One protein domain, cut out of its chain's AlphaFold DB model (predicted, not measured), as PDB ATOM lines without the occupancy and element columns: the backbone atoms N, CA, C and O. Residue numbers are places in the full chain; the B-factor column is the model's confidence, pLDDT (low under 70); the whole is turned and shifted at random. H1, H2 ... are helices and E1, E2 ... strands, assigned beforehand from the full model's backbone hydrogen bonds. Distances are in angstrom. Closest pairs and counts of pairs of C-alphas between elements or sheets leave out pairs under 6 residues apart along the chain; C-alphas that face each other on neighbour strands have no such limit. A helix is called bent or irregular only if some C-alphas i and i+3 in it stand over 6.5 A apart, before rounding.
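Overview. This is residues 111 to 249 of the 312 residues of an uncharacterized protein of Coprinellus micaceus (UniProt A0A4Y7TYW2). Five strands make a curled sheet like part of an open barrel, folded along E8 so that the leaf E2 and E1 faces the leaf E7 and E6. H2 packs on E8 and also lies over E4 and E5 of a second, smaller sheet, while the last stretch folds back as a long loop from which residues 238 to 243 stick out. The printed part has 139 residues, with E1 E2 E3 E4 E5 H1 E6 E7 H2 E8 along the chain; the sheets, E2 E1 E8 E7 E6 and E3 E4 E5, are antiparallel. The class is mixed, helices and strands, with under half of the residues in named elements. The whole is only just compact, close to loose, with a radius of gyration of the C-alphas of 16.7 A and spans of 52 by 42 by 28 A.

Arrangement. Begin at E1, residues 111 to 117, which forms a hairpin with E2, residues 120 to 124; N 115 and O 123 are 3.3 A apart, within hydrogen-bond range. Next find a meander, each strand the antiparallel neighbour of the one before: E3, residues 138 to 143, E4, residues 153 to 158, and E5, residues 166 to 170, with N 141 to O 155 at 2.8 A and N 154 to O 169 at 2.8 A. H1, residues 175 to 178, is on neither sheet. E6, residues 183 to 187, and E7, residues 196 to 200, form a hairpin, with N 184 to O 198 at 2.7 A. H2, residues 211 to 219, has each O i to N i+4 pair within range; H1 is too short for one. E8, residues 223 to 228, is the hinge of the folded sheet, one sheet bent back into two facing leaves: look for N 114 to O 224 at 2.8 A beside E1 and N 199 to O 227 at 2.8 A beside E7. The closest C-alphas of E2 and E6, Gln 122 and Ile 187, are 6.0 A apart. H2 is on this strongly twisted sheet at a height of 8.1 A, slantwise to E8 at 49 degrees on the local plane; its closest C-alphas to E8 are Ser 212 and His 224, 4.4 A.

Along the chain. Find C-alpha 111 at (40.429, -20.905, -7.307); E1 runs 20.1 A from there. E3 measures 16.2 A, E4 15.8 A and H2 12.1 A. E8 ends 15.5 A from its start, at C-alpha 228, (36.119, -21.342, -12.044).

Size, cuts and confidence. The C-alphas farthest apart, Pro 162 and Asp 243, are 53.4 A apart. The printed part has no cut, and the link E2 to E3 is long. Mean pLDDT of the printed part is 81.3; 33 residues are under 70, among them 113 to 140.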
ATOM      1  N   LEU A 111      41.018 -21.342  -8.587       66.81
ATOM      2  CA  LEU A 111      40.429 -20.905  -7.307       66.81
ATOM      3  C   LEU A 111      40.544 -19.388  -7.074       66.81
ATOM      4  O   LEU A 111      41.586 -18.795  -7.368       66.81
ATOM      5  N   LYS A 112      39.492 -18.760  -6.526       72.94
ATOM      6  CA  LYS A 112      39.488 -17.360  -6.055       72.94
ATOM      7  C   LYS A 112      38.510 -17.126  -4.894       72.94
ATOM      8  O   LYS A 112      37.598 -17.909  -4.682       72.94
ATOM      9  N   LEU A 113      38.689 -16.021  -4.162       66.75
ATOM     10  CA  LEU A 113      37.774 -15.559  -3.108       66.75
ATOM     11  C   LEU A 113      36.797 -14.503  -3.638       66.75
ATOM     12  O   LEU A 113      37.174 -13.617  -4.409       66.75
ATOM     13  N   TYR A 114      35.558 -14.555  -3.172       64.44
ATOM     14  CA  TYR A 114      34.459 -13.722  -3.645       64.44
ATOM     15  C   TYR A 114      33.620 -13.197  -2.472       64.44
ATOM     16  O   TYR A 114      33.434 -13.923  -1.513       64.44
ATOM     17  N   THR A 115      33.113 -11.959  -2.498       62.56
ATOM     18  CA  THR A 115      32.261 -11.411  -1.411       62.56
ATOM     19  C   THR A 115      30.820 -11.223  -1.835       62.56
ATOM     20  O   THR A 115      30.566 -10.726  -2.933       62.56
ATOM     21  N   ARG A 116      29.882 -11.474  -0.914       51.00
ATOM     22  CA  ARG A 116      28.468 -11.117  -1.079       51.00
ATOM     23  C   ARG A 116      28.093  -9.999  -0.103       51.00
ATOM     24  O   ARG A 116      28.115 -10.188   1.107       51.00
ATOM     25  N   GLY A 117      27.753  -8.817  -0.624       46.12
ATOM     26  CA  GLY A 117      27.281  -7.676   0.172       46.12
ATOM     27  C   GLY A 117      25.775  -7.449   0.014       46.12
ATOM     28  O   GLY A 117      25.256  -7.529  -1.094       46.12
ATOM     29  N   ALA A 118      25.072  -7.109   1.102       35.53
ATOM     30  CA  ALA A 118      23.607  -6.966   1.133       35.53
ATOM     31  C   ALA A 118      23.035  -5.814   0.272       35.53
ATOM     32  O   ALA A 118      21.831  -5.776   0.038       35.53
ATOM     33  N   ARG A 119      23.868  -4.872  -0.203       39.69
ATOM     34  CA  ARG A 119      23.463  -3.758  -1.096       39.69
ATOM     35  C   ARG A 119      24.526  -3.353  -2.129       39.69
ATOM     36  O   ARG A 119      24.462  -2.256  -2.676       39.69
ATOM     37  N   VAL A 120      25.530  -4.193  -2.389       38.84
ATOM     38  CA  VAL A 120      26.689  -3.825  -3.225       38.84
ATOM     39  C   VAL A 120      26.928  -4.878  -4.296       38.84
ATOM     40  O   VAL A 120      26.725  -6.068  -4.063       38.84
ATOM     41  N   ARG A 121      27.345  -4.406  -5.477       48.91
ATOM     42  CA  ARG A 121      27.736  -5.217  -6.631       48.91
ATOM     43  C   ARG A 121      28.626  -6.394  -6.219       48.91
ATOM     44  O   ARG A 121      29.493  -6.290  -5.355       48.91
ATOM     45  N   GLN A 122      28.364  -7.501  -6.888       48.78
ATOM     46  CA  GLN A 122      29.037  -8.783  -6.804       48.78
ATOM     47  C   GLN A 122      30.505  -8.673  -7.242       48.78
ATOM     48  O   GLN A 122      30.794  -8.716  -8.435       48.78
ATOM     49  N   ASN A 123      31.428  -8.511  -6.286       53.28
ATOM     50  CA  ASN A 123      32.834  -8.226  -6.575       53.28
ATOM     51  C   ASN A 123      33.773  -9.320  -6.064       53.28
ATOM     52  O   ASN A 123      33.650  -9.826  -4.941       53.28
ATOM     53  N   LEU A 124      34.774  -9.615  -6.888       58.34
ATOM     54  CA  LEU A 124      35.928 -10.401  -6.498       58.34
ATOM     55  C   LEU A 124      36.765  -9.650  -5.452       58.34
ATOM     56  O   LEU A 124      37.055  -8.463  -5.607       58.34
ATOM     57  N   VAL A 125      37.184 -10.341  -4.395       47.91
ATOM     58  CA  VAL A 125      38.000  -9.715  -3.353       47.91
ATOM     59  C   VAL A 125      39.470  -9.805  -3.707       47.91
ATOM     60  O   VAL A 125      39.996 -10.901  -3.878       47.91
ATOM     61  N   ASN A 126      40.150  -8.660  -3.680       52.66
ATOM     62  CA  ASN A 126      41.599  -8.596  -3.546       52.66
ATOM     63  C   ASN A 126      41.975  -8.184  -2.114       52.66
ATOM     64  O   ASN A 126      41.388  -7.255  -1.564       52.66
ATOM     65  N   HIS A 127      42.977  -8.840  -1.510       42.16
ATOM     66  CA  HIS A 127      43.411  -8.567  -0.124       42.16
ATOM     67  C   HIS A 127      43.805  -7.095   0.110       42.16
ATOM     68  O   HIS A 127      43.745  -6.614   1.235       42.16
ATOM     69  N   ARG A 128      44.140  -6.340  -0.950       42.62
ATOM     70  CA  ARG A 128      44.429  -4.894  -0.871       42.62
ATOM     71  C   ARG A 128      43.332  -4.074  -0.180       42.62
ATOM     72  O   ARG A 128      43.623  -2.982   0.286       42.62
ATOM     73  N   CYS A 129      42.104  -4.581  -0.107       40.28
ATOM     74  CA  CYS A 129      40.988  -3.889   0.530       40.28
ATOM     75  C   CYS A 129      40.875  -4.117   2.051       40.28
ATOM     76  O   CYS A 129      39.974  -3.537   2.651       40.28
ATOM     77  N   TYR A 130      41.730  -4.940   2.678       47.25
ATOM     78  CA  TYR A 130      41.620  -5.269   4.105       47.25
ATOM     79  C   TYR A 130      42.893  -4.914   4.865       47.25
ATOM     80  O   TYR A 130      43.924  -5.567   4.737       47.25
ATOM     81  N   HIS A 131      42.779  -3.863   5.675       41.38
ATOM     82  CA  HIS A 131      43.812  -3.345   6.563       41.38
ATOM     83  C   HIS A 131      43.527  -3.821   8.000       41.38
ATOM     84  O   HIS A 131      43.260  -3.023   8.889       41.38
ATOM     85  N   LYS A 132      43.489  -5.140   8.237       45.62
ATOM     86  CA  LYS A 132      43.643  -5.652   9.610       45.62
ATOM     87  C   LYS A 132      45.141  -5.828   9.837       45.62
ATOM     88  O   LYS A 132      45.777  -6.593   9.121       45.62
ATOM     89  N   GLU A 133      45.688  -5.090  10.797       38.88
ATOM     90  CA  GLU A 133      47.125  -4.940  11.092       38.88
ATOM     91  C   GLU A 133      47.836  -6.203  11.609       38.88
ATOM     92  O   GLU A 133      48.990  -6.137  12.017       38.88
ATOM     93  N   ASN A 134      47.218  -7.381  11.527       42.81
ATOM     94  CA  ASN A 134      47.861  -8.617  11.938       42.81
ATOM     95  C   ASN A 134      48.219  -9.466  10.714       42.81
ATOM     96  O   ASN A 134      47.360  -9.968   9.989       42.81
ATOM     97  N   HIS A 135      49.526  -9.602  10.484       50.09
ATOM     98  CA  HIS A 135      50.134 -10.383   9.408       50.09
ATOM     99  C   HIS A 135      49.903 -11.886   9.595       50.09
ATOM    100  O   HIS A 135      50.783 -12.642  10.008       50.09
ATOM    101  N   HIS A 136      48.697 -12.323   9.276       54.97
ATOM    102  CA  HIS A 136      48.251 -13.687   9.461       54.97
ATOM    103  C   HIS A 136      48.535 -14.539   8.209       54.97
ATOM    104  O   HIS A 136      48.137 -14.202   7.093       54.97
ATOM    105  N   ARG A 137      49.309 -15.622   8.380       62.16
ATOM    106  CA  ARG A 137      49.739 -16.532   7.301       62.16
ATOM    107  C   ARG A 137      48.702 -17.642   7.099       62.16
ATOM    108  O   ARG A 137      48.270 -18.240   8.070       62.16
ATOM    109  N   GLN A 138      48.351 -17.971   5.861       56.28
ATOM    110  CA  GLN A 138      47.660 -19.227   5.535       56.28
ATOM    111  C   GLN A 138      48.685 -20.196   4.940       56.28
ATOM    112  O   GLN A 138      49.607 -19.758   4.247       56.28
ATOM    113  N   ARG A 139      48.556 -21.495   5.212       67.38
ATOM    114  CA  ARG A 139      49.398 -22.536   4.607       67.38
ATOM    115  C   ARG A 139      48.490 -23.521   3.883       67.38
ATOM    116  O   ARG A 139      47.580 -24.074   4.489       67.38
ATOM    117  N   GLY A 140      48.723 -23.700   2.588       66.81
ATOM    118  CA  GLY A 140      48.109 -24.767   1.805       66.81
ATOM    119  C   GLY A 140      49.096 -25.919   1.647       66.81
ATOM    120  O   GLY A 140      50.263 -25.665   1.346       66.81
ATOM    121  N   ILE A 141      48.644 -27.148   1.868       76.12
ATOM    122  CA  ILE A 141      49.389 -28.379   1.596       76.12
ATOM    123  C   ILE A 141      48.572 -29.168   0.578       76.12
ATOM    124  O   ILE A 141      47.392 -29.434   0.800       76.12
ATOM    125  N   GLU A 142      49.183 -29.505  -0.551       78.19
ATOM    126  CA  GLU A 142      48.579 -30.402  -1.533       78.19
ATOM    127  C   GLU A 142      48.945 -31.834  -1.173       78.19
ATOM    128  O   GLU A 142      50.114 -32.162  -0.967       78.19
ATOM    129  N   GLU A 143      47.934 -32.683  -1.090       83.38
ATOM    130  CA  GLU A 143      48.100 -34.111  -0.895       83.38
ATOM    131  C   GLU A 143      47.660 -34.794  -2.183       83.38
ATOM    132  O   GLU A 143      46.470 -34.915  -2.473       83.38
ATOM    133  N   ILE A 144      48.638 -35.163  -3.010       86.00
ATOM    134  CA  ILE A 144      48.374 -35.847  -4.272       86.00
ATOM    135  C   ILE A 144      48.053 -37.301  -3.955       86.00
ATOM    136  O   ILE A 144      48.922 -38.064  -3.538       86.00
ATOM    137  N   ASP A 145      46.817 -37.688  -4.233       87.00
ATOM    138  CA  ASP A 145      46.375 -39.072  -4.181       87.00
ATOM    139  C   ASP A 145      45.730 -39.422  -5.521       87.00
ATOM    140  O   ASP A 145      44.624 -38.985  -5.851       87.00
ATOM    141  N   SER A 146      46.462 -40.194  -6.327       87.75
ATOM    142  CA  SER A 146      46.000 -40.627  -7.650       87.75
ATOM    143  C   SER A 146      44.888 -41.677  -7.580       87.75
ATOM    144  O   SER A 146      44.268 -41.951  -8.603       87.75
ATOM    145  N   SER A 147      44.634 -42.270  -6.406       90.44
ATOM    146  CA  SER A 147      43.516 -43.197  -6.205       90.44
ATOM    147  C   SER A 147      42.174 -42.470  -6.078       90.44
ATOM    148  O   SER A 147      41.124 -43.051  -6.357       90.44
ATOM    149  N   LEU A 148      42.199 -41.181  -5.715       87.88
ATOM    150  CA  LEU A 148      41.004 -40.355  -5.625       87.88
ATOM    151  C   LEU A 148      40.583 -39.853  -7.014       87.88
ATOM    152  O   LEU A 148      41.429 -39.428  -7.808       87.88
ATOM    153  N   PRO A 149      39.269 -39.783  -7.302       89.69
ATOM    154  CA  PRO A 149      38.762 -39.369  -8.613       89.69
ATOM    155  C   PRO A 149      39.157 -37.933  -8.994       89.69
ATOM    156  O   PRO A 149      39.135 -37.570 -10.166       89.69
ATOM    157  N   PHE A 150      39.540 -37.120  -8.010       89.69
ATOM    158  CA  PHE A 150      39.914 -35.718  -8.162       89.69
ATOM    159  C   PHE A 150      41.421 -35.447  -7.968       89.69
ATOM    160  O   PHE A 150      41.817 -34.311  -7.703       89.69
ATOM    161  N   LYS A 151      42.257 -36.491  -8.105       89.50
ATOM    162  CA  LYS A 151      43.736 -36.452  -8.093       89.50
ATOM    163  C   LYS A 151      44.389 -35.878  -6.830       89.50
ATOM    164  O   LYS A 151      45.517 -35.391  -6.884       89.50
ATOM    165  N   GLY A 152      43.692 -35.934  -5.702       92.19
ATOM    166  CA  GLY A 152      44.192 -35.453  -4.418       92.19
ATOM    167  C   GLY A 152      43.422 -34.272  -3.848       92.19
ATOM    168  O   GLY A 152      42.473 -33.751  -4.434       92.19
ATOM    169  N   THR A 153      43.820 -33.843  -2.664       89.44
ATOM    170  CA  THR A 153      43.139 -32.785  -1.924       89.44
ATOM    171  C   THR A 153      44.045 -31.579  -1.754       89.44
ATOM    172  O   THR A 153      45.268 -31.668  -1.656       89.44
ATOM    173  N   LEU A 154      43.418 -30.411  -1.728       88.00
ATOM    174  CA  LEU A 154      44.041 -29.186  -1.284       88.00
ATOM    175  C   LEU A 154      43.631 -28.934   0.167       88.00
ATOM    176  O   LEU A 154      42.506 -28.503   0.427       88.00
ATOM    177  N   ASN A 155      44.557 -29.179   1.093       89.25
ATOM    178  CA  ASN A 155      44.391 -28.922   2.519       89.25
ATOM    179  C   ASN A 155      44.782 -27.470   2.820       89.25
ATOM    180  O   ASN A 155      45.934 -27.076   2.650       89.25
ATOM    181  N   VAL A 156      43.833 -26.654   3.267       87.94
ATOM    182  CA  VAL A 156      44.051 -25.248   3.619       87.94
ATOM    183  C   VAL A 156      43.991 -25.092   5.132       87.94
ATOM    184  O   VAL A 156      43.001 -25.433   5.773       87.94
ATOM    185  N   THR A 157      45.055 -24.534   5.704       86.81
ATOM    186  CA  THR A 157      45.130 -24.150   7.113       86.81
ATOM    187  C   THR A 157      45.114 -22.638   7.230       86.81
ATOM    188  O   THR A 157      46.021 -21.941   6.754       86.81
ATOM    189  N   VAL A 158      44.083 -22.119   7.890       84.62
ATOM    190  CA  VAL A 158      43.981 -20.703   8.215       84.62
ATOM    191  C   VAL A 158      44.612 -20.494   9.590       84.62
ATOM    192  O   VAL A 158      44.004 -20.801  10.608       84.62
ATOM    193  N   HIS A 159      45.872 -20.048   9.644       75.12
ATOM    194  CA  HIS A 159      46.524 -19.839  10.939       75.12
ATOM    195  C   HIS A 159      45.964 -18.594  11.646       75.12
ATOM    196  O   HIS A 159      45.461 -17.680  10.984       75.12
ATOM    197  N   ASN A 160      46.205 -18.539  12.965       63.34
ATOM    198  CA  ASN A 160      46.033 -17.426  13.922       63.34
ATOM    199  C   ASN A 160      44.876 -17.509  14.919       63.34
ATOM    200  O   ASN A 160      44.702 -16.580  15.699       63.34
ATOM    201  N   ASP A 161      44.193 -18.646  14.994       62.56
ATOM    202  CA  ASP A 161      43.339 -18.979  16.134       62.56
ATOM    203  C   ASP A 161      43.811 -20.318  16.728       62.56
ATOM    204  O   ASP A 161      44.086 -21.224  15.944       62.56
ATOM    205  N   PRO A 162      43.965 -20.485  18.056       63.03
ATOM    206  CA  PRO A 162      44.196 -21.798  18.671       63.03
ATOM    207  C   PRO A 162      43.126 -22.847  18.309       63.03
ATOM    208  O   PRO A 162      43.417 -24.038  18.361       63.03
ATOM    209  N   ASN A 163      41.942 -22.429  17.853       72.12
ATOM    210  CA  ASN A 163      40.898 -23.285  17.283       72.12
ATOM    211  C   ASN A 163      41.071 -23.509  15.767       72.12
ATOM    212  O   ASN A 163      40.089 -23.480  15.030       72.12
ATOM    213  N   ILE A 164      42.314 -23.669  15.293       65.44
ATOM    214  CA  ILE A 164      42.706 -23.712  13.870       65.44
ATOM    215  C   ILE A 164      41.702 -24.511  13.028       65.44
ATOM    216  O   ILE A 164      41.675 -25.740  13.071       65.44
ATOM    217  N   GLN A 165      40.923 -23.803  12.209       83.44
ATOM    218  CA  GLN A 165      40.001 -24.425  11.268       83.44
ATOM    219  C   GLN A 165      40.761 -24.760   9.983       83.44
ATOM    220  O   GLN A 165      41.279 -23.885   9.275       83.44
ATOM    221  N   THR A 166      40.872 -26.054   9.710       90.25
ATOM    222  CA  THR A 166      41.379 -26.584   8.449       90.25
ATOM    223  C   THR A 166      40.217 -27.040   7.590       90.25
ATOM    224  O   THR A 166      39.206 -27.528   8.089       90.25
ATOM    225  N   PHE A 167      40.373 -26.909   6.281       92.75
ATOM    226  CA  PHE A 167      39.457 -27.525   5.334       92.75
ATOM    227  C   PHE A 167      40.215 -28.125   4.165       92.75
ATOM    228  O   PHE A 167      41.303 -27.671   3.813       92.75
ATOM    229  N   SER A 168      39.607 -29.125   3.543       93.06
ATOM    230  CA  SER A 168      40.180 -29.847   2.413       93.06
ATOM    231  C   SER A 168      39.207 -29.782   1.255       93.06
ATOM    232  O   SER A 168      38.043 -30.131   1.433       93.06
ATOM    233  N   ILE A 169      39.659 -29.361   0.077       93.94
ATOM    234  CA  ILE A 169      38.841 -29.362  -1.145       93.94
ATOM    235  C   ILE A 169      39.465 -30.271  -2.212       93.94
ATOM    236  O   ILE A 169      40.677 -30.477  -2.188       93.94
ATOM    237  N   PRO A 170      38.688 -30.800  -3.168       93.56
ATOM    238  CA  PRO A 170      39.235 -31.536  -4.306       93.56
ATOM    239  C   PRO A 170      40.237 -30.687  -5.108       93.56
ATOM    240  O   PRO A 170      39.934 -29.542  -5.455       93.56
ATOM    241  N   LEU A 171      41.408 -31.241  -5.440       87.88
ATOM    242  CA  LEU A 171      42.435 -30.547  -6.229       87.88
ATOM    243  C   LEU A 171      42.003 -30.385  -7.699       87.88
ATOM    244  O   LEU A 171      42.087 -29.297  -8.282       87.88
ATOM    245  N   GLU A 172      41.475 -31.461  -8.285       91.00
ATOM    246  CA  GLU A 172      40.877 -31.493  -9.621       91.00
ATOM    247  C   GLU A 172      39.458 -32.084  -9.563       91.00
ATOM    248  O   GLU A 172      39.262 -33.235  -9.947       91.00
ATOM    249  N   PRO A 173      38.443 -31.332  -9.083       93.25
ATOM    250  CA  PRO A 173      37.080 -31.847  -8.975       93.25
ATOM    251  C   PRO A 173      36.580 -32.368 -10.328       93.25
ATOM    252  O   PRO A 173      36.701 -31.685 -11.351       93.25
ATOM    253  N   THR A 174      36.018 -33.579 -10.321       95.25
ATOM    254  CA  THR A 174      35.388 -34.178 -11.501       95.25
ATOM    255  C   THR A 174      34.090 -33.453 -11.843       95.25
ATOM    256  O   THR A 174      33.536 -32.714 -11.029       95.25
ATOM    257  N   GLN A 175      33.570 -33.688 -13.046       95.25
ATOM    258  CA  GLN A 175      32.294 -33.113 -13.467       95.25
ATOM    259  C   GLN A 175      31.143 -33.503 -12.518       95.25
ATOM    260  O   GLN A 175      30.369 -32.640 -12.120       95.25
ATOM    261  N   GLU A 176      31.104 -34.757 -12.062       96.19
ATOM    262  CA  GLU A 176      30.118 -35.249 -11.085       96.19
ATOM    263  C   GLU A 176      30.199 -34.529  -9.729       96.19
ATOM    264  O   GLU A 176      29.188 -34.344  -9.051       96.19
ATOM    265  N   VAL A 177      31.404 -34.128  -9.305       94.88
ATOM    266  CA  VAL A 177      31.595 -33.320  -8.091       94.88
ATOM    267  C   VAL A 177      31.108 -31.890  -8.331       94.88
ATOM    268  O   VAL A 177      30.384 -31.344  -7.503       94.88
ATOM    269  N   LEU A 178      31.457 -31.297  -9.477       95.44
ATOM    270  CA  LEU A 178      31.067 -29.930  -9.836       95.44
ATOM    271  C   LEU A 178      29.551 -29.764 -10.002       95.44
ATOM    272  O   LEU A 178      29.023 -28.706  -9.673       95.44
ATOM    273  N   GLU A 179      28.840 -30.788 -10.471       96.44
ATOM    274  CA  GLU A 179      27.374 -30.781 -10.599       96.44
ATOM    275  C   GLU A 179      26.650 -30.684  -9.255       96.44
ATOM    276  O   GLU A 179      25.525 -30.187  -9.194       96.44
ATOM    277  N   LYS A 180      27.303 -31.114  -8.171       96.19
ATOM    278  CA  LYS A 180      26.781 -30.995  -6.805       96.19
ATOM    279  C   LYS A 180      27.060 -29.623  -6.195       96.19
ATOM    280  O   LYS A 180      26.416 -29.256  -5.216       96.19
ATOM    281  N   TRP A 181      28.023 -28.875  -6.734       96.69
ATOM    282  CA  TRP A 181      28.409 -27.571  -6.206       96.69
ATOM    283  C   TRP A 181      27.480 -26.470  -6.707       96.69
ATOM    284  O   TRP A 181      27.102 -26.412  -7.878       96.69
ATOM    285  N   GLN A 182      27.156 -25.529  -5.822       97.00
ATOM    286  CA  GLN A 182      26.344 -24.375  -6.188       97.00
ATOM    287  C   GLN A 182      27.091 -23.483  -7.190       97.00
ATOM    288  O   GLN A 182      28.201 -23.026  -6.921       97.00
ATOM    289  N   ILE A 183      26.460 -23.153  -8.319       96.38
ATOM    290  CA  ILE A 183      26.987 -22.149  -9.252       96.38
ATOM    291  C   ILE A 183      26.557 -20.752  -8.800       96.38
ATOM    292  O   ILE A 183      25.369 -20.462  -8.659       96.38
ATOM    293  N   LEU A 184      27.531 -19.861  -8.638       93.06
ATOM    294  CA  LEU A 184      27.341 -18.420  -8.553       93.06
ATOM    295  C   LEU A 184      27.458 -17.819  -9.960       93.06
ATOM    296  O   LEU A 184      28.563 -17.775 -10.519       93.06
ATOM    297  N   PRO A 185      26.342 -17.362 -10.552       94.50
ATOM    298  CA  PRO A 185      26.384 -16.709 -11.845       94.50
ATOM    299  C   PRO A 185      26.829 -15.249 -11.703       94.50
ATOM    300  O   PRO A 185      26.666 -14.638 -10.649       94.50
ATOM    301  N   GLN A 186      27.306 -14.666 -12.803       92.38
ATOM    302  CA  GLN A 186      27.510 -13.213 -12.942       92.38
ATOM    303  C   GLN A 186      28.577 -12.588 -12.003       92.38
ATOM    304  O   GLN A 186      28.513 -11.404 -11.666       92.38
ATOM    305  N   ILE A 187      29.615 -13.341 -11.639       89.69
ATOM    306  CA  ILE A 187      30.772 -12.840 -10.885       89.69
ATOM    307  C   ILE A 187      31.530 -11.805 -11.727       89.69
ATOM    308  O   ILE A 187      32.128 -12.126 -12.758       89.69
ATOM    309  N   THR A 188      31.565 -10.558 -11.255       90.06
ATOM    310  CA  THR A 188      32.349  -9.493 -11.891       90.06
ATOM    311  C   THR A 188      33.783  -9.527 -11.364       90.06
ATOM    312  O   THR A 188      34.036  -9.280 -10.183       90.06
ATOM    313  N   ILE A 189      34.740  -9.850 -12.242       85.56
ATOM    314  CA  ILE A 189      36.178  -9.758 -11.931       85.56
ATOM    315  C   ILE A 189      36.667  -8.337 -12.212       85.56
ATOM    316  O   ILE A 189      37.262  -7.703 -11.344       85.56
ATOM    317  N   TRP A 190      36.373  -7.842 -13.416       84.25
ATOM    318  CA  TRP A 190      36.721  -6.508 -13.887       84.25
ATOM    319  C   TRP A 190      35.464  -5.810 -14.395       84.25
ATOM    320  O   TRP A 190      34.694  -6.441 -15.118       84.25
ATOM    321  N   PRO A 191      35.248  -4.522 -14.076       85.88
ATOM    322  CA  PRO A 191      34.065  -3.795 -14.538       85.88
ATOM    323  C   PRO A 191      33.938  -3.702 -16.065       85.88
ATOM    324  O   PRO A 191      32.844  -3.483 -16.570       85.88
ATOM    325  N   THR A 192      35.052  -3.829 -16.786       87.94
ATOM    326  CA  THR A 192      35.129  -3.720 -18.248       87.94
ATOM    327  C   THR A 192      34.943  -5.050 -18.971       87.94
ATOM    328  O   THR A 192      34.873  -5.057 -20.195       87.94
ATOM    329  N   HIS A 193      34.871  -6.174 -18.249       86.81
ATOM    330  CA  HIS A 193      34.729  -7.500 -18.850       86.81
ATOM    331  C   HIS A 193      33.350  -8.094 -18.597       86.81
ATOM    332  O   HIS A 193      32.747  -7.831 -17.552       86.81
ATOM    333  N   PRO A 194      32.864  -8.957 -19.508       92.19
ATOM    334  CA  PRO A 194      31.701  -9.776 -19.235       92.19
ATOM    335  C   PRO A 194      31.894 -10.575 -17.939       92.19
ATOM    336  O   PRO A 194      32.988 -11.086 -17.668       92.19
ATOM    337  N   PRO A 195      30.842 -10.708 -17.125       91.75
ATOM    338  CA  PRO A 195      30.933 -11.430 -15.874       91.75
ATOM    339  C   PRO A 195      31.054 -12.939 -16.121       91.75
ATOM    340  O   PRO A 195      30.531 -13.486 -17.099       91.75
ATOM    341  N   VAL A 196      31.728 -13.623 -15.201       91.94
ATOM    342  CA  VAL A 196      31.991 -15.064 -15.271       91.94
ATOM    343  C   VAL A 196      31.142 -15.827 -14.264       91.94
ATOM    344  O   VAL A 196      30.618 -15.252 -13.320       91.94
ATOM    345  N   ASP A 197      31.062 -17.142 -14.421       94.19
ATOM    346  CA  ASP A 197      30.466 -18.009 -13.405       94.19
ATOM    347  C   ASP A 197      31.564 -18.656 -12.543       94.19
ATOM    348  O   ASP A 197      32.714 -18.811 -12.997       94.19
ATOM    349  N   GLY A 198      31.202 -19.056 -11.321       92.69
ATOM    350  CA  GLY A 198      32.059 -19.781 -10.380       92.69
ATOM    351  C   GLY A 198      31.270 -20.791  -9.549       92.69
ATOM    352  O   GLY A 198      30.156 -20.495  -9.142       92.69
ATOM    353  N   TYR A 199      31.830 -21.970  -9.295       95.38
ATOM    354  CA  TYR A 199      31.260 -22.943  -8.362       95.38
ATOM    355  C   TYR A 199      31.705 -22.606  -6.940       95.38
ATOM    356  O   TYR A 199      32.894 -22.364  -6.739       95.38
ATOM    357  N   VAL A 200      30.803 -22.601  -5.963       95.69
ATOM    358  CA  VAL A 200      31.175 -22.516  -4.543       95.69
ATOM    359  C   VAL A 200      31.895 -23.805  -4.167       95.69
ATOM    360  O   VAL A 200      31.384 -24.892  -4.411       95.69
ATOM    361  N   CYS A 201      33.112 -23.684  -3.643       95.44
ATOM    362  CA  CYS A 201      33.887 -24.841  -3.224       95.44
ATOM    363  C   CYS A 201      33.297 -25.446  -1.955       95.44
ATOM    364  O   CYS A 201      33.112 -24.732  -0.969       95.44
ATOM    365  N   GLU A 202      33.122 -26.762  -1.973       95.44
ATOM    366  CA  GLU A 202      32.729 -27.557  -0.812       95.44
ATOM    367  C   GLU A 202      33.911 -28.385  -0.301       95.44
ATOM    368  O   GLU A 202      34.828 -28.733  -1.057       95.44
ATOM    369  N   CYS A 203      33.878 -28.704   0.992       94.69
ATOM    370  CA  CYS A 203      34.845 -29.601   1.610       94.69
ATOM    371  C   CYS A 203      34.702 -31.032   1.068       94.69
ATOM    372  O   CYS A 203      33.610 -31.482   0.728       94.69
ATOM    373  N   VAL A 204      35.810 -31.778   1.048       93.50
ATOM    374  CA  VAL A 204      35.801 -33.234   0.821       93.50
ATOM    375  C   VAL A 204      35.065 -33.946   1.960       93.50
ATOM    376  O   VAL A 204      34.337 -34.901   1.711       93.50
ATOM    377  N   ASN A 205      35.233 -33.462   3.195       90.00
ATOM    378  CA  ASN A 205      34.481 -33.912   4.364       90.00
ATOM    379  C   ASN A 205      33.315 -32.952   4.644       90.00
ATOM    380  O   ASN A 205      33.538 -31.761   4.844       90.00
ATOM    381  N   THR A 206      32.090 -33.472   4.677       90.50
ATOM    382  CA  THR A 206      30.866 -32.690   4.901       90.50
ATOM    383  C   THR A 206      30.538 -32.444   6.374       90.50
ATOM    384  O   THR A 206      29.637 -31.663   6.658       90.50
ATOM    385  N   ASP A 207      31.254 -33.067   7.315       90.12
ATOM    386  CA  ASP A 207      30.927 -33.046   8.750       90.12
ATOM    387  C   ASP A 207      31.413 -31.779   9.484       90.12
ATOM    388  O   ASP A 207      31.638 -31.784  10.694       90.12
ATOM    389  N   GLY A 208      31.592 -30.670   8.769       89.94
ATOM    390  CA  GLY A 208      32.157 -29.442   9.319       89.94
ATOM    391  C   GLY A 208      31.704 -28.179   8.591       89.94
ATOM    392  O   GLY A 208      30.915 -28.245   7.647       89.94
ATOM    393  N   PRO A 209      32.195 -27.008   9.032       94.06
ATOM    394  CA  PRO A 209      31.912 -25.749   8.358       94.06
ATOM    395  C   PRO A 209      32.442 -25.777   6.921       94.06
ATOM    396  O   PRO A 209      33.496 -26.354   6.633       94.06
ATOM    397  N   SER A 210      31.712 -25.137   6.005       94.94
ATOM    398  CA  SER A 210      32.142 -25.059   4.609       94.94
ATOM    399  C   SER A 210      33.416 -24.208   4.482       94.94
ATOM    400  O   SER A 210      33.678 -23.345   5.332       94.94
ATOM    401  N   PRO A 211      34.190 -24.337   3.386       93.75
ATOM    402  CA  PRO A 211      35.326 -23.450   3.134       93.75
ATOM    403  C   PRO A 211      34.915 -21.972   3.162       93.75
ATOM    404  O   PRO A 211      35.666 -21.113   3.620       93.75
ATOM    405  N   SER A 212      33.705 -21.675   2.681       92.50
ATOM    406  CA  SER A 212      33.146 -20.323   2.673       92.50
ATOM    407  C   SER A 212      32.875 -19.802   4.085       92.50
ATOM    408  O   SER A 212      33.158 -18.632   4.344       92.50
ATOM    409  N   ASP A 213      32.385 -20.643   4.996       93.50
ATOM    410  CA  ASP A 213      32.111 -20.257   6.386       93.50
ATOM    411  C   ASP A 213      33.410 -19.966   7.136       93.50
ATOM    412  O   ASP A 213      33.567 -18.875   7.687       93.50
ATOM    413  N   ILE A 214      34.388 -20.875   7.037       91.44
ATOM    414  CA  ILE A 214      35.714 -20.730   7.661       91.44
ATOM    415  C   ILE A 214      36.390 -19.437   7.191       91.44
ATOM    416  O   ILE A 214      36.923 -18.650   7.977       91.44
ATOM    417  N   LEU A 215      36.364 -19.184   5.880       89.00
ATOM    418  CA  LEU A 215      36.959 -17.978   5.317       89.00
ATOM    419  C   LEU A 215      36.153 -16.727   5.680       89.00
ATOM    420  O   LEU A 215      36.747 -15.673   5.909       89.00
ATOM    421  N   SER A 216      34.824 -16.813   5.754       88.81
ATOM    422  CA  SER A 216      33.978 -15.682   6.150       88.81
ATOM    423  C   SER A 216      34.256 -15.236   7.576       88.81
ATOM    424  O   SER A 216      34.382 -14.035   7.827       88.81
ATOM    425  N   GLU A 217      34.398 -16.198   8.486       89.75
ATOM    426  CA  GLU A 217      34.793 -15.968   9.870       89.75
ATOM    427  C   GLU A 217      36.177 -15.315   9.932       89.75
ATOM    428  O   GLU A 217      36.321 -14.216  10.474       89.75
ATOM    429  N   TYR A 218      37.172 -15.910   9.264       84.50
ATOM    430  CA  TYR A 218      38.538 -15.386   9.234       84.50
ATOM    431  C   TYR A 218      38.618 -13.943   8.717       84.50
ATOM    432  O   TYR A 218      39.283 -13.085   9.304       84.50
ATOM    433  N   PHE A 219      37.928 -13.638   7.616       83.25
ATOM    434  CA  PHE A 219      37.929 -12.290   7.052       83.25
ATOM    435  C   PHE A 219      36.960 -11.326   7.757       83.25
ATOM    436  O   PHE A 219      36.978 -10.130   7.450       83.25
ATOM    437  N   GLY A 220      36.119 -11.811   8.678       86.56
ATOM    438  CA  GLY A 220      35.089 -11.029   9.365       86.56
ATOM    439  C   GLY A 220      34.013 -10.461   8.433       86.56
ATOM    440  O   GLY A 220      33.505  -9.368   8.677       86.56
ATOM    441  N   LYS A 221      33.718 -11.141   7.319       86.88
ATOM    442  CA  LYS A 221      32.730 -10.721   6.307       86.88
ATOM    443  C   LYS A 221      32.303 -11.906   5.449       86.88
ATOM    444  O   LYS A 221      33.108 -12.790   5.198       86.88
ATOM    445  N   SER A 222      31.086 -11.874   4.910       90.38
ATOM    446  CA  SER A 222      30.592 -12.944   4.035       90.38
ATOM    447  C   SER A 222      31.421 -13.052   2.747       90.38
ATOM    448  O   SER A 222      31.394 -12.159   1.884       90.38
ATOM    449  N   VAL A 223      32.174 -14.147   2.630       91.38
ATOM    450  CA  VAL A 223      32.957 -14.524   1.455       91.38
ATOM    451  C   VAL A 223      32.680 -15.968   1.037       91.38
ATOM    452  O   VAL A 223      32.344 -16.815   1.850       91.38
ATOM    453  N   HIS A 224      32.890 -16.258  -0.240       92.31
ATOM    454  CA  HIS A 224      32.901 -17.598  -0.803       92.31
ATOM    455  C   HIS A 224      34.271 -17.910  -1.393       92.31
ATOM    456  O   HIS A 224      34.880 -17.061  -2.055       92.31
ATOM    457  N   LEU A 225      34.732 -19.143  -1.199       92.94
ATOM    458  CA  LEU A 225      35.778 -19.720  -2.034       92.94
ATOM    459  C   LEU A 225      35.118 -20.266  -3.295       92.94
ATOM    460  O   LEU A 225      34.185 -21.058  -3.205       92.94
ATOM    461  N   VAL A 226      35.576 -19.821  -4.461       93.38
ATOM    462  CA  VAL A 226      34.997 -20.208  -5.745       93.38
ATOM    463  C   VAL A 226      36.015 -20.878  -6.656       93.38
ATOM    464  O   VAL A 226      37.130 -20.387  -6.853       93.38
ATOM    465  N   TYR A 227      35.593 -21.970  -7.281       92.75
ATOM    466  CA  TYR A 227      36.256 -22.609  -8.409       92.75
ATOM    467  C   TYR A 227      35.718 -22.034  -9.722       92.75
ATOM    468  O   TYR A 227      34.566 -21.616  -9.807       92.75
ATOM    469  N   LYS A 228      36.537 -21.953 -10.774       93.06
ATOM    470  CA  LYS A 228      36.119 -21.342 -12.044       93.06
ATOM    471  C   LYS A 228      34.958 -22.124 -12.668       93.06
ATOM    472  O   LYS A 228      35.090 -23.315 -12.929       93.06
ATOM    473  N   GLY A 229      33.857 -21.421 -12.939       93.50
ATOM    474  CA  GLY A 229      32.658 -21.962 -13.576       93.50
ATOM    475  C   GLY A 229      32.811 -22.169 -15.086       93.50
ATOM    476  O   GLY A 229      33.815 -21.733 -15.665       93.50
ATOM    477  N   PRO A 230      31.806 -22.772 -15.739       93.50
ATOM    478  CA  PRO A 230      31.911 -23.272 -17.108       93.50
ATOM    479  C   PRO A 230      31.998 -22.159 -18.157       93.50
ATOM    480  O   PRO A 230      32.616 -22.362 -19.196       93.50
ATOM    481  N   ARG A 231      31.440 -20.969 -17.889       94.12
ATOM    482  CA  ARG A 231      31.501 -19.838 -18.826       94.12
ATOM    483  C   ARG A 231      32.951 -19.422 -19.095       94.12
ATOM    484  O   ARG A 231      33.610 -18.969 -18.146       94.12
ATOM    485  N   PRO A 232      33.449 -19.520 -20.340       91.50
ATOM    486  CA  PRO A 232      34.781 -19.043 -20.686       91.50
ATOM    487  C   PRO A 232      34.915 -17.542 -20.422       91.50
ATOM    488  O   PRO A 232      33.949 -16.791 -20.552       91.50
ATOM    489  N   ARG A 233      36.109 -17.099 -20.023       90.12
ATOM    490  CA  ARG A 233      36.444 -15.674 -19.973       90.12
ATOM    491  C   ARG A 233      37.391 -15.391 -21.123       90.12
ATOM    492  O   ARG A 233      38.557 -15.765 -21.034       90.12
ATOM    493  N   GLU A 234      36.893 -14.765 -22.176       91.69
ATOM    494  CA  GLU A 234      37.733 -14.355 -23.301       91.69
ATOM    495  C   GLU A 234      38.804 -13.356 -22.831       91.69
ATOM    496  O   GLU A 234      38.572 -12.526 -21.943       91.69
ATOM    497  N   SER A 235      40.003 -13.488 -23.383       89.25
ATOM    498  CA  SER A 235      41.096 -12.535 -23.226       89.25
ATOM    499  C   SER A 235      40.928 -11.402 -24.232       89.25
ATOM    500  O   SER A 235      40.597 -11.649 -25.390       89.25
ATOM    501  N   ASP A 236      41.202 -10.170 -23.804       89.06
ATOM    502  CA  ASP A 236      41.167  -9.029 -24.717       89.06
ATOM    503  C   ASP A 236      42.240  -9.169 -25.807       89.06
ATOM    504  O   ASP A 236      43.356  -9.628 -25.521       89.06
ATOM    505  N   PRO A 237      41.945  -8.737 -27.044       90.75
ATOM    506  CA  PRO A 237      42.947  -8.656 -28.089       90.75
ATOM    507  C   PRO A 237      44.031  -7.641 -27.731       90.75
ATOM    508  O   PRO A 237      43.838  -6.709 -26.949       90.75
ATOM    509  N   THR A 238      45.198  -7.813 -28.342       88.25
ATOM    510  CA  THR A 238      46.338  -6.909 -28.148       88.25
ATOM    511  C   THR A 238      46.658  -6.208 -29.457       88.25
ATOM    512  O   THR A 238      46.339  -6.730 -30.521       88.25
ATOM    513  N   THR A 239      47.372  -5.082 -29.420       90.69
ATOM    514  CA  THR A 239      47.817  -4.396 -30.647       90.69
ATOM    515  C   THR A 239      48.606  -5.320 -31.583       90.69
ATOM    516  O   THR A 239      48.517  -5.189 -32.798       90.69
ATOM    517  N   ARG A 240      49.364  -6.277 -31.027       88.25
ATOM    518  CA  ARG A 240      50.151  -7.252 -31.799       88.25
ATOM    519  C   ARG A 240      49.331  -8.455 -32.273       88.25
ATOM    520  O   ARG A 240      49.703  -9.093 -33.250       88.25
ATOM    521  N   TYR A 241      48.241  -8.764 -31.578       90.75
ATOM    522  CA  TYR A 241      47.367  -9.907 -31.836       90.75
ATOM    523  C   TYR A 241      45.905  -9.438 -31.793       90.75
ATOM    524  O   TYR A 241      45.213  -9.701 -30.803       90.75
ATOM    525  N   PRO A 242      45.447  -8.696 -32.820       95.25
ATOM    526  CA  PRO A 242      44.085  -8.164 -32.861       95.25
ATOM    527  C   PRO A 242      43.025  -9.271 -32.957       95.25
ATOM    528  O   PRO A 242      41.926  -9.105 -32.442       95.25
ATOM    529  N   ASP A 243      43.382 -10.426 -33.528       94.62
ATOM    530  CA  ASP A 243      42.499 -11.589 -33.689       94.62
ATOM    531  C   ASP A 243      42.700 -12.657 -32.596       94.62
ATOM    532  O   ASP A 243      42.436 -13.843 -32.815       94.62
ATOM    533  N   LEU A 244      43.230 -12.275 -31.424       90.44
ATOM    534  CA  LEU A 244      43.503 -13.212 -30.331       90.44
ATOM    535  C   LEU A 244      42.209 -13.893 -29.858       90.44
ATOM    536  O   LEU A 244      41.340 -13.263 -29.264       90.44
ATOM    537  N   LYS A 245      42.126 -15.210 -30.064       92.12
ATOM    538  CA  LYS A 245      41.072 -16.081 -29.524       92.12
ATOM    539  C   LYS A 245      41.662 -16.925 -28.407       92.12
ATOM    540  O   LYS A 245      42.115 -18.046 -28.631       92.12
ATOM    541  N   ALA A 246      41.729 -16.348 -27.216       89.31
ATOM    542  CA  ALA A 246      42.248 -17.021 -26.038       89.31
ATOM    543  C   ALA A 246      41.281 -16.842 -24.878       89.31
ATOM    544  O   ALA A 246      40.619 -15.817 -24.764       89.31
ATOM    545  N   THR A 247      41.245 -17.832 -23.993       89.00
ATOM    546  CA  THR A 247      40.471 -17.750 -22.762       89.00
ATOM    547  C   THR A 247      41.399 -17.778 -21.566       89.00
ATOM    548  O   THR A 247      42.477 -18.377 -21.571       89.00
ATOM    549  N   ALA A 248      40.948 -17.138 -20.504       86.25
ATOM    550  CA  ALA A 248      41.594 -17.153 -19.219       86.25
ATOM    551  C   ALA A 248      40.615 -17.660 -18.162       86.25
ATOM    552  O   ALA A 248      39.396 -17.668 -18.323       86.25
ATOM    553  N   LYS A 249      41.159 -18.108 -17.035       86.19
ATOM    554  CA  LYS A 249      40.345 -18.435 -15.863       86.19
ATOM    555  C   LYS A 249      40.127 -17.150 -15.079       86.19
ATOM    556  O   LYS A 249      39.414 -16.243 -15.500       86.19
TER     557      LYS A 249